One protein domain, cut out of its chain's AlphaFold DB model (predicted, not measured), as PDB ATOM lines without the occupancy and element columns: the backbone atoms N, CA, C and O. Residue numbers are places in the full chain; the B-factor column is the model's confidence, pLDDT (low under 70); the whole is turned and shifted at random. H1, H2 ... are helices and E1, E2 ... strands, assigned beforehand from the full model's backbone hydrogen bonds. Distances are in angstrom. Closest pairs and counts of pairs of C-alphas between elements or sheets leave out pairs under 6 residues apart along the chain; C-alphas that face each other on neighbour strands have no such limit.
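Overview. This is residues 15 to 76 of the 89 residues of an uncharacterized protein of Bradyrhizobium genosp. SA-3 (UniProt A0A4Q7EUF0). Two helices, H2 and H3, fold back on each other as a helical hairpin, and H1 packs crosswise over one side of that pair. A small two-stranded hairpin, E1 and E2, lies at one end of the long axis, and the link from H2 to H3 lies at the other. The 62 printed residues hold three named helices and two named strands, in the order H1, E1, E2, H2, H3; the sheet, E1 - E2, is antiparallel, and the class is mostly helix. The whole is compact, with a radius of gyration of the C-alphas of 11.1 A, and elongated, spanning 35 by 21 by 18 A.

Arrangement. Start at residue 15, where H1, residues 15 to 25, begins. Its tight link leads into E1, residues 28 to 30; the closest C-alphas of H1 and E1 are those of Leu 22 and Ile 28, 5.7 A apart. E2, residues 36 to 38, forms a hairpin with E1, antiparallel at 146 degrees. Look there for N 29 and O 37, and for N 37 and O 29, each pair within hydrogen-bond range at 2.9 A. Next comes H2, residues 42 to 54, which touches H1 at Val 21 and Pro 48, their closest C-alphas, 6.0 A apart. These two run opposite ways at a steep tilt of 56 degrees. H3, residues 62 to 75, forms a helical hairpin with H2, opposite ways at a shallow tilt of 34 degrees, only just short of steep. Their closest C-alphas, those of Arg 53 and Ala 62, are 4.9 A apart. H3 also touches H1, about perpendicular at 84 degrees, closest at the C-alphas of Ala 18 and Ile 69, 5.3 A apart. The helix packing is mostly crossed, only just, with one of three touching pairs at a shallow tilt. The closest C-alphas of E2 and H3 are those of Asp 38 and Leu 73, 6.7 A apart. E1 is apart from H2, and H1 from E2. In H1 and H3 every O i to N i+4 pair is within hydrogen-bond range; in H2, 5 of 9 are.

Along the chain. Find C-alpha 15 at (151.416, 150.776, 184.410); from there H1 runs 15.6 A to C-alpha 25. E1 and E2 have three residues each. Find C-alpha 42 at (160.141, 133.325, 191.974), where H2 begins its 19.5 A. H3 runs 19.9 A from C-alpha 62 to C-alpha 75 at (145.995, 142.930, 190.024).

Size, cuts and confidence. The C-alphas of Glu 32 and Gly 59 are the two farthest apart, at 35.5 A. The printed part has no cut. The link from H2 to H3 is short, and the other three are tight. The mean pLDDT of the printed part is 82.0, and residue 40 is under 70.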
ATOM      1  N   ARG A  15     152.041 152.088 184.632       80.81
ATOM      2  CA  ARG A  15     151.416 150.776 184.410       80.81
ATOM      3  C   ARG A  15     151.830 150.141 183.077       80.81
ATOM      4  O   ARG A  15     152.125 148.953 183.028       80.81
ATOM      5  N   GLY A  16     151.863 150.917 181.991       84.38
ATOM      6  CA  GLY A  16     152.297 150.419 180.682       84.38
ATOM      7  C   GLY A  16     153.777 150.029 180.658       84.38
ATOM      8  O   GLY A  16     154.154 149.092 179.957       84.38
ATOM      9  N   TRP A  17     154.601 150.717 181.455       88.50
ATOM     10  CA  TRP A  17     156.010 150.380 181.639       88.50
ATOM     11  C   TRP A  17     156.151 149.035 182.349       88.50
ATOM     12  O   TRP A  17     156.782 148.127 181.810       88.50
ATOM     13  N   ALA A  18     155.484 148.882 183.498       86.50
ATOM     14  CA  ALA A  18     155.532 147.669 184.309       86.50
ATOM     15  C   ALA A  18     155.092 146.434 183.509       86.50
ATOM     16  O   ALA A  18     155.767 145.410 183.541       86.50
ATOM     17  N   ILE A  19     154.028 146.551 182.703       84.56
ATOM     18  CA  ILE A  19     153.586 145.486 181.785       84.56
ATOM     19  C   ILE A  19     154.701 145.091 180.812       84.56
ATOM     20  O   ILE A  19     154.965 143.905 180.624       84.56
ATOM     21  N   SER A  20     155.359 146.073 180.189       84.19
ATOM     22  CA  SER A  20     156.419 145.805 179.216       84.19
ATOM     23  C   SER A  20     157.619 145.114 179.863       84.19
ATOM     24  O   SER A  20     158.170 144.188 179.273       84.19
ATOM     25  N   VAL A  21     158.004 145.537 181.069       86.88
ATOM     26  CA  VAL A  21     159.104 144.937 181.838       86.88
ATOM     27  C   VAL A  21     158.759 143.507 182.251       86.88
ATOM     28  O   VAL A  21     159.555 142.596 182.039       86.88
ATOM     29  N   LEU A  22     157.552 143.285 182.772       84.62
ATOM     30  CA  LEU A  22     157.084 141.967 183.205       84.62
ATOM     31  C   LEU A  22     156.979 140.963 182.048       84.62
ATOM     32  O   LEU A  22     157.282 139.784 182.235       84.62
ATOM     33  N   GLN A  23     156.604 141.415 180.849       83.12
ATOM     34  CA  GLN A  23     156.655 140.583 179.642       83.12
ATOM     35  C   GLN A  23     158.096 140.284 179.208       83.12
ATOM     36  O   GLN A  23     158.386 139.164 178.796       83.12
ATOM     37  N   GLU A  24     159.007 141.257 179.308       84.00
ATOM     38  CA  GLU A  24     160.409 141.091 178.901       84.00
ATOM     39  C   GLU A  24     161.148 140.060 179.770       84.00
ATOM     40  O   GLU A  24     161.918 139.241 179.264       84.00
ATOM     41  N   VAL A  25     160.873 140.056 181.076       84.12
ATOM     42  CA  VAL A  25     161.452 139.099 182.033       84.12
ATOM     43  C   VAL A  25     160.693 137.771 182.103       84.12
ATOM     44  O   VAL A  25     161.186 136.833 182.728       84.12
ATOM     45  N   GLY A  26     159.529 137.671 181.453       80.56
ATOM     46  CA  GLY A  26     158.686 136.473 181.452       80.56
ATOM     47  C   GLY A  26     157.966 136.205 182.776       80.56
ATOM     48  O   GLY A  26     157.558 135.068 183.015       80.56
ATOM     49  N   ALA A  27     157.820 137.227 183.625       82.31
ATOM     50  CA  ALA A  27     157.046 137.143 184.864       82.31
ATOM     51  C   ALA A  27     155.557 136.957 184.568       82.31
ATOM     52  O   ALA A  27     154.899 136.158 185.220       82.31
ATOM     53  N   ILE A  28     155.056 137.627 183.527       80.81
ATOM     54  CA  ILE A  28     153.694 137.429 183.031       80.81
ATOM     55  C   ILE A  28     153.712 136.794 181.644       80.81
ATOM     56  O   ILE A  28     154.625 137.009 180.843       80.81
ATOM     57  N   SER A  29     152.687 136.011 181.340       79.38
ATOM     58  CA  SER A  29     152.453 135.451 180.012       79.38
ATOM     59  C   SER A  29     150.992 135.611 179.623       79.38
ATOM     60  O   SER A  29     150.095 135.534 180.458       79.38
ATOM     61  N   GLU A  30     150.754 135.857 178.340       78.81
ATOM     62  CA  GLU A  30     149.406 135.816 177.786       78.81
ATOM     63  C   GLU A  30     148.995 134.346 177.648       78.81
ATOM     64  O   GLU A  30     149.697 133.550 177.019       78.81
ATOM     65  N   CYS A  31     147.887 133.965 178.278       76.81
ATOM     66  CA  CYS A  31     147.296 132.653 178.056       76.81
ATOM     67  C   CYS A  31     146.627 132.596 176.673       76.81
ATOM     68  O   CYS A  31     146.347 133.622 176.059       76.81
ATOM     69  N   GLU A  32     146.293 131.395 176.195       76.38
ATOM     70  CA  GLU A  32     145.612 131.222 174.898       76.38
ATOM     71  C   GLU A  32     144.254 131.943 174.805       76.38
ATOM     72  O   GLU A  32     143.762 132.193 173.707       76.38
ATOM     73  N   HIS A  33     143.668 132.322 175.943       75.56
ATOM     74  CA  HIS A  33     142.427 133.093 176.020       75.56
ATOM     75  C   HIS A  33     142.642 134.617 175.947       75.56
ATOM     76  O   HIS A  33     141.679 135.372 176.033       75.56
ATOM     77  N   GLY A  34     143.884 135.096 175.814       71.25
ATOM     78  CA  GLY A  34     144.205 136.527 175.757       71.25
ATOM     79  C   GLY A  34     144.270 137.221 177.122       71.25
ATOM     80  O   GLY A  34     144.414 138.441 177.182       71.25
ATOM     81  N   TRP A  35     144.178 136.471 178.225       75.25
ATOM     82  CA  TRP A  35     144.379 137.014 179.569       75.25
ATOM     83  C   TRP A  35     145.853 137.025 179.938       75.25
ATOM     84  O   TRP A  35     146.567 136.047 179.707       75.25
ATOM     85  N   MET A  36     146.288 138.111 180.567       76.25
ATOM     86  CA  MET A  36     147.599 138.194 181.200       76.25
ATOM     87  C   MET A  36     147.550 137.385 182.493       76.25
ATOM     88  O   MET A  36     146.691 137.634 183.336       76.25
ATOM     89  N   GLN A  37     148.448 136.415 182.620       75.00
ATOM     90  CA  GLN A  37     148.579 135.556 183.787       75.00
ATOM     91  C   GLN A  37     149.984 135.712 184.365       75.00
ATOM     92  O   GLN A  37     150.971 135.673 183.621       75.00
ATOM     93  N   ASP A  38     150.071 135.902 185.680       79.50
ATOM     94  CA  ASP A  38     151.342 135.833 186.392       79.50
ATOM     95  C   ASP A  38     151.811 134.380 186.417       79.50
ATOM     96  O   ASP A  38     151.039 133.468 186.696       79.50
ATOM     97  N   ARG A  39     153.079 134.151 186.080       71.88
ATOM     98  CA  ARG A  39     153.668 132.810 186.096       71.88
ATOM     99  C   ARG A  39     154.049 132.377 187.518       71.88
ATOM    100  O   ARG A  39     154.458 131.233 187.696       71.88
ATOM    101  N   ALA A  40     154.019 133.314 188.474       68.94
ATOM    102  CA  ALA A  40     154.513 133.202 189.846       68.94
ATOM    103  C   ALA A  40     155.890 132.549 189.980       68.94
ATOM    104  O   ALA A  40     156.237 132.004 191.029       68.94
ATOM    105  N   ASP A  41     156.709 132.629 188.932       72.19
ATOM    106  CA  ASP A  41     158.053 132.096 188.974       72.19
ATOM    107  C   ASP A  41     158.899 133.009 189.880       72.19
ATOM    108  O   ASP A  41     159.046 134.204 189.594       72.19
ATOM    109  N   PRO A  42     159.441 132.496 191.000       70.12
ATOM    110  CA  PRO A  42     160.141 133.325 191.974       70.12
ATOM    111  C   PRO A  42     161.405 133.966 191.391       70.12
ATOM    112  O   PRO A  42     161.812 135.029 191.852       70.12
ATOM    113  N   HIS A  43     162.007 133.367 190.359       71.12
ATOM    114  CA  HIS A  43     163.159 133.942 189.672       71.12
ATOM    115  C   HIS A  43     162.736 135.030 188.675       71.12
ATOM    116  O   HIS A  43     163.397 136.064 188.561       71.12
ATOM    117  N   ALA A  44     161.603 134.843 187.996       75.25
ATOM    118  CA  ALA A  44     161.036 135.856 187.110       75.25
ATOM    119  C   ALA A  44     160.476 137.064 187.874       75.25
ATOM    120  O   ALA A  44     160.465 138.157 187.317       75.25
ATOM    121  N   ARG A  45     160.056 136.897 189.136       74.31
ATOM    122  CA  ARG A  45     159.572 137.996 189.987       74.31
ATOM    123  C   ARG A  45     160.675 138.931 190.475       74.31
ATOM    124  O   ARG A  45     160.380 140.100 190.645       74.31
ATOM    125  N   ASP A  46     161.916 138.477 190.658       83.19
ATOM    126  CA  ASP A  46     163.019 139.334 191.147       83.19
ATOM    127  C   ASP A  46     163.562 140.287 190.060       83.19
ATOM    128  O   ASP A  46     163.786 141.479 190.272       83.19
ATOM    129  N   ARG A  47     163.670 139.773 188.834       84.50
ATOM    130  CA  ARG A  47     164.195 140.478 187.659       84.50
ATOM    131  C   ARG A  47     163.516 141.820 187.301       84.50
ATOM    132  O   ARG A  47     164.237 142.745 186.931       84.50
ATOM    133  N   PRO A  48     162.181 141.993 187.379       86.25
ATOM    134  CA  PRO A  48     161.535 143.277 187.107       86.25
ATOM    135  C   PRO A  48     161.883 144.339 188.161       86.25
ATOM    136  O   PRO A  48     161.981 145.514 187.808       86.25
ATOM    137  N   TYR A  49     162.152 143.958 189.417       86.62
ATOM    138  CA  TYR A  49     162.621 144.901 190.441       86.62
ATOM    139  C   TYR A  49     164.049 145.379 190.171       86.62
ATOM    140  O   TYR A  49     164.361 146.542 190.417       86.62
ATOM    141  N   ASP A  50     164.915 144.519 189.630       88.75
ATOM    142  CA  ASP A  50     166.251 144.934 189.189       88.75
ATOM    143  C   ASP A  50     166.154 145.993 188.074       88.75
ATOM    144  O   ASP A  50     166.797 147.040 188.151       88.75
ATOM    145  N   ILE A  51     165.245 145.800 187.111       87.25
ATOM    146  CA  ILE A  51     164.977 146.775 186.040       87.25
ATOM    147  C   ILE A  51     164.393 148.079 186.603       87.25
ATOM    148  O   ILE A  51     164.825 149.154 186.202       87.25
ATOM    149  N   ALA A  52     163.486 148.017 187.582       88.12
ATOM    150  CA  ALA A  52     162.963 149.207 188.265       88.12
ATOM    151  C   ALA A  52     164.045 150.035 188.967       88.12
ATOM    152  O   ALA A  52     163.922 151.254 189.078       88.12
ATOM    153  N   ARG A  53     165.120 149.388 189.428       86.31
ATOM    154  CA  ARG A  53     166.247 150.056 190.089       86.31
ATOM    155  C   ARG A  53     167.281 150.577 189.099       86.31
ATOM    156  O   ARG A  53     167.887 151.612 189.367       86.31
ATOM    157  N   GLN A  54     167.498 149.868 187.995       88.06
ATOM    158  CA  GLN A  54     168.505 150.219 186.992       88.06
ATOM    159  C   GLN A  54     167.995 151.227 185.957       88.06
ATOM    160  O   GLN A  54     168.731 152.148 185.608       88.06
ATOM    161  N   ASP A  55     166.756 151.068 185.489       84.94
ATOM    162  CA  ASP A  55     166.149 151.876 184.425       84.94
ATOM    163  C   ASP A  55     164.695 152.268 184.776       84.94
ATOM    164  O   ASP A  55     163.741 151.844 184.114       84.94
ATOM    165  N   PRO A  56     164.483 153.060 185.848       82.06
ATOM    166  CA  PRO A  56     163.159 153.565 186.171       82.06
ATOM    167  C   PRO A  56     162.657 154.540 185.090       82.06
ATOM    168  O   PRO A  56     163.445 155.273 184.480       82.06
ATOM    169  N   PRO A  57     161.333 154.614 184.866       81.94
ATOM    170  CA  PRO A  57     160.759 155.576 183.939       81.94
ATOM    171  C   PRO A  57     161.041 157.026 184.374       81.94
ATOM    172  O   PRO A  57     161.142 157.347 185.556       81.94
ATOM    173  N   ALA A  58     161.167 157.930 183.398       81.94
ATOM    174  CA  ALA A  58     161.554 159.316 183.653       81.94
ATOM    175  C   ALA A  58     160.566 160.030 184.596       81.94
ATOM    176  O   ALA A  58     159.376 160.133 184.295       81.94
ATOM    177  N   GLY A  59     161.083 160.569 185.704       82.31
ATOM    178  CA  GLY A  59     160.288 161.269 186.719       82.31
ATOM    179  C   GLY A  59     159.723 160.375 187.828       82.31
ATOM    180  O   GLY A  59     158.980 160.881 188.662       82.31
ATOM    181  N   VAL A  60     160.087 159.091 187.853       84.38
ATOM    182  CA  VAL A  60     159.637 158.095 188.834       84.38
ATOM    183  C   VAL A  60     160.843 157.581 189.619       84.38
ATOM    184  O   VAL A  60     161.925 157.386 189.063       84.38
ATOM    185  N   SER A  61     160.673 157.369 190.923       88.12
ATOM    186  CA  SER A  61     161.714 156.765 191.766       88.12
ATOM    187  C   SER A  61     161.711 155.240 191.650       88.12
ATOM    188  O   SER A  61     160.676 154.642 191.384       88.12
ATOM    189  N   ALA A  62     162.847 154.588 191.915       88.00
ATOM    190  CA  ALA A  62     162.937 153.123 191.877       88.00
ATOM    191  C   ALA A  62     161.886 152.425 192.766       88.00
ATOM    192  O   ALA A  62     161.351 151.389 192.382       88.00
ATOM    193  N   ASP A  63     161.562 153.020 193.919       88.06
ATOM    194  CA  ASP A  63     160.509 152.543 194.828       88.06
ATOM    195  C   ASP A  63     159.122 152.580 194.169       88.06
ATOM    196  O   ASP A  63     158.397 151.596 194.169       88.06
ATOM    197  N   GLU A  64     158.788 153.692 193.516       87.69
ATOM    198  CA  GLU A  64     157.496 153.885 192.850       87.69
ATOM    199  C   GLU A  64     157.363 153.005 191.594       87.69
ATOM    200  O   GLU A  64     156.284 152.518 191.266       87.69
ATOM    201  N   ALA A  65     158.479 152.718 190.918       87.62
ATOM    202  CA  ALA A  65     158.527 151.736 189.839       87.62
ATOM    203  C   ALA A  65     158.330 150.293 190.347       87.62
ATOM    204  O   ALA A  65     157.648 149.501 189.693       87.62
ATOM    205  N   ALA A  66     158.898 149.949 191.508       89.06
ATOM    206  CA  ALA A  66     158.709 148.652 192.158       89.06
ATOM    207  C   ALA A  66     157.275 148.465 192.682       89.06
ATOM    208  O   ALA A  66     156.705 147.379 192.543       89.06
ATOM    209  N   ASP A  67     156.676 149.524 193.226       89.12
ATOM    210  CA  ASP A  67     155.282 149.533 193.668       89.12
ATOM    211  C   ASP A  67     154.347 149.256 192.483       89.12
ATOM    212  O   ASP A  67     153.552 148.325 192.536       89.12
ATOM    213  N   ALA A  68     154.575 149.908 191.338       88.38
ATOM    214  CA  ALA A  68     153.819 149.666 190.106       88.38
ATOM    215  C   ALA A  68     153.848 148.207 189.627       88.38
ATOM    216  O   ALA A  68     152.858 147.690 189.105       88.38
ATOM    217  N   ILE A  69     155.012 147.560 189.741       87.25
ATOM    218  CA  ILE A  69     155.186 146.147 189.397       87.25
ATOM    219  C   ILE A  69     154.374 145.285 190.361       87.25
ATOM    220  O   ILE A  69     153.652 144.395 189.915       87.25
ATOM    221  N   THR A  70     154.460 145.575 191.660       86.44
ATOM    222  CA  THR A  70     153.734 144.853 192.710       86.44
ATOM    223  C   THR A  70     152.227 145.011 192.549       86.44
ATOM    224  O   THR A  70     151.519 144.012 192.533       86.44
ATOM    225  N   GLU A  71     151.733 146.231 192.334       86.12
ATOM    226  CA  GLU A  71     150.321 146.518 192.066       86.12
ATOM    227  C   GLU A  71     149.816 145.787 190.818       86.12
ATOM    228  O   GLU A  71     148.677 145.318 190.778       86.12
ATOM    229  N   LEU A  72     150.642 145.682 189.768       82.94
ATOM    230  CA  LEU A  72     150.253 144.946 188.570       82.94
ATOM    231  C   LEU A  72     150.189 143.443 188.837       82.94
ATOM    232  O   LEU A  72     149.246 142.808 188.382       82.94
ATOM    233  N   LEU A  73     151.164 142.887 189.555       81.00
ATOM    234  CA  LEU A  73     151.184 141.474 189.935       81.00
ATOM    235  C   LEU A  73     150.053 141.120 190.910       81.00
ATOM    236  O   LEU A  73     149.486 140.046 190.798       81.00
ATOM    237  N   ASP A  74     149.687 142.018 191.822       82.38
ATOM    238  CA  ASP A  74     148.530 141.850 192.709       82.38
ATOM    239  C   ASP A  74     147.210 141.915 191.921       82.38
ATOM    240  O   ASP A  74     146.294 141.120 192.130       82.38
ATOM    241  N   SER A  75     147.141 142.810 190.928       77.81
ATOM    242  CA  SER A  75     145.995 142.930 190.024       77.81
ATOM    243  C   SER A  75     145.884 141.774 189.021       77.81
ATOM    244  O   SER A  75     144.778 141.486 188.558       77.81
ATOM    245  N   VAL A  76     147.003 141.166 188.624       76.38
ATOM    246  CA  VAL A  76     147.071 140.027 187.704       76.38
ATOM    247  C   VAL A  76     147.066 138.757 188.543       76.38
ATOM    248  O   VAL A  76     148.092 138.310 189.036       76.38
TER     249      VAL A  76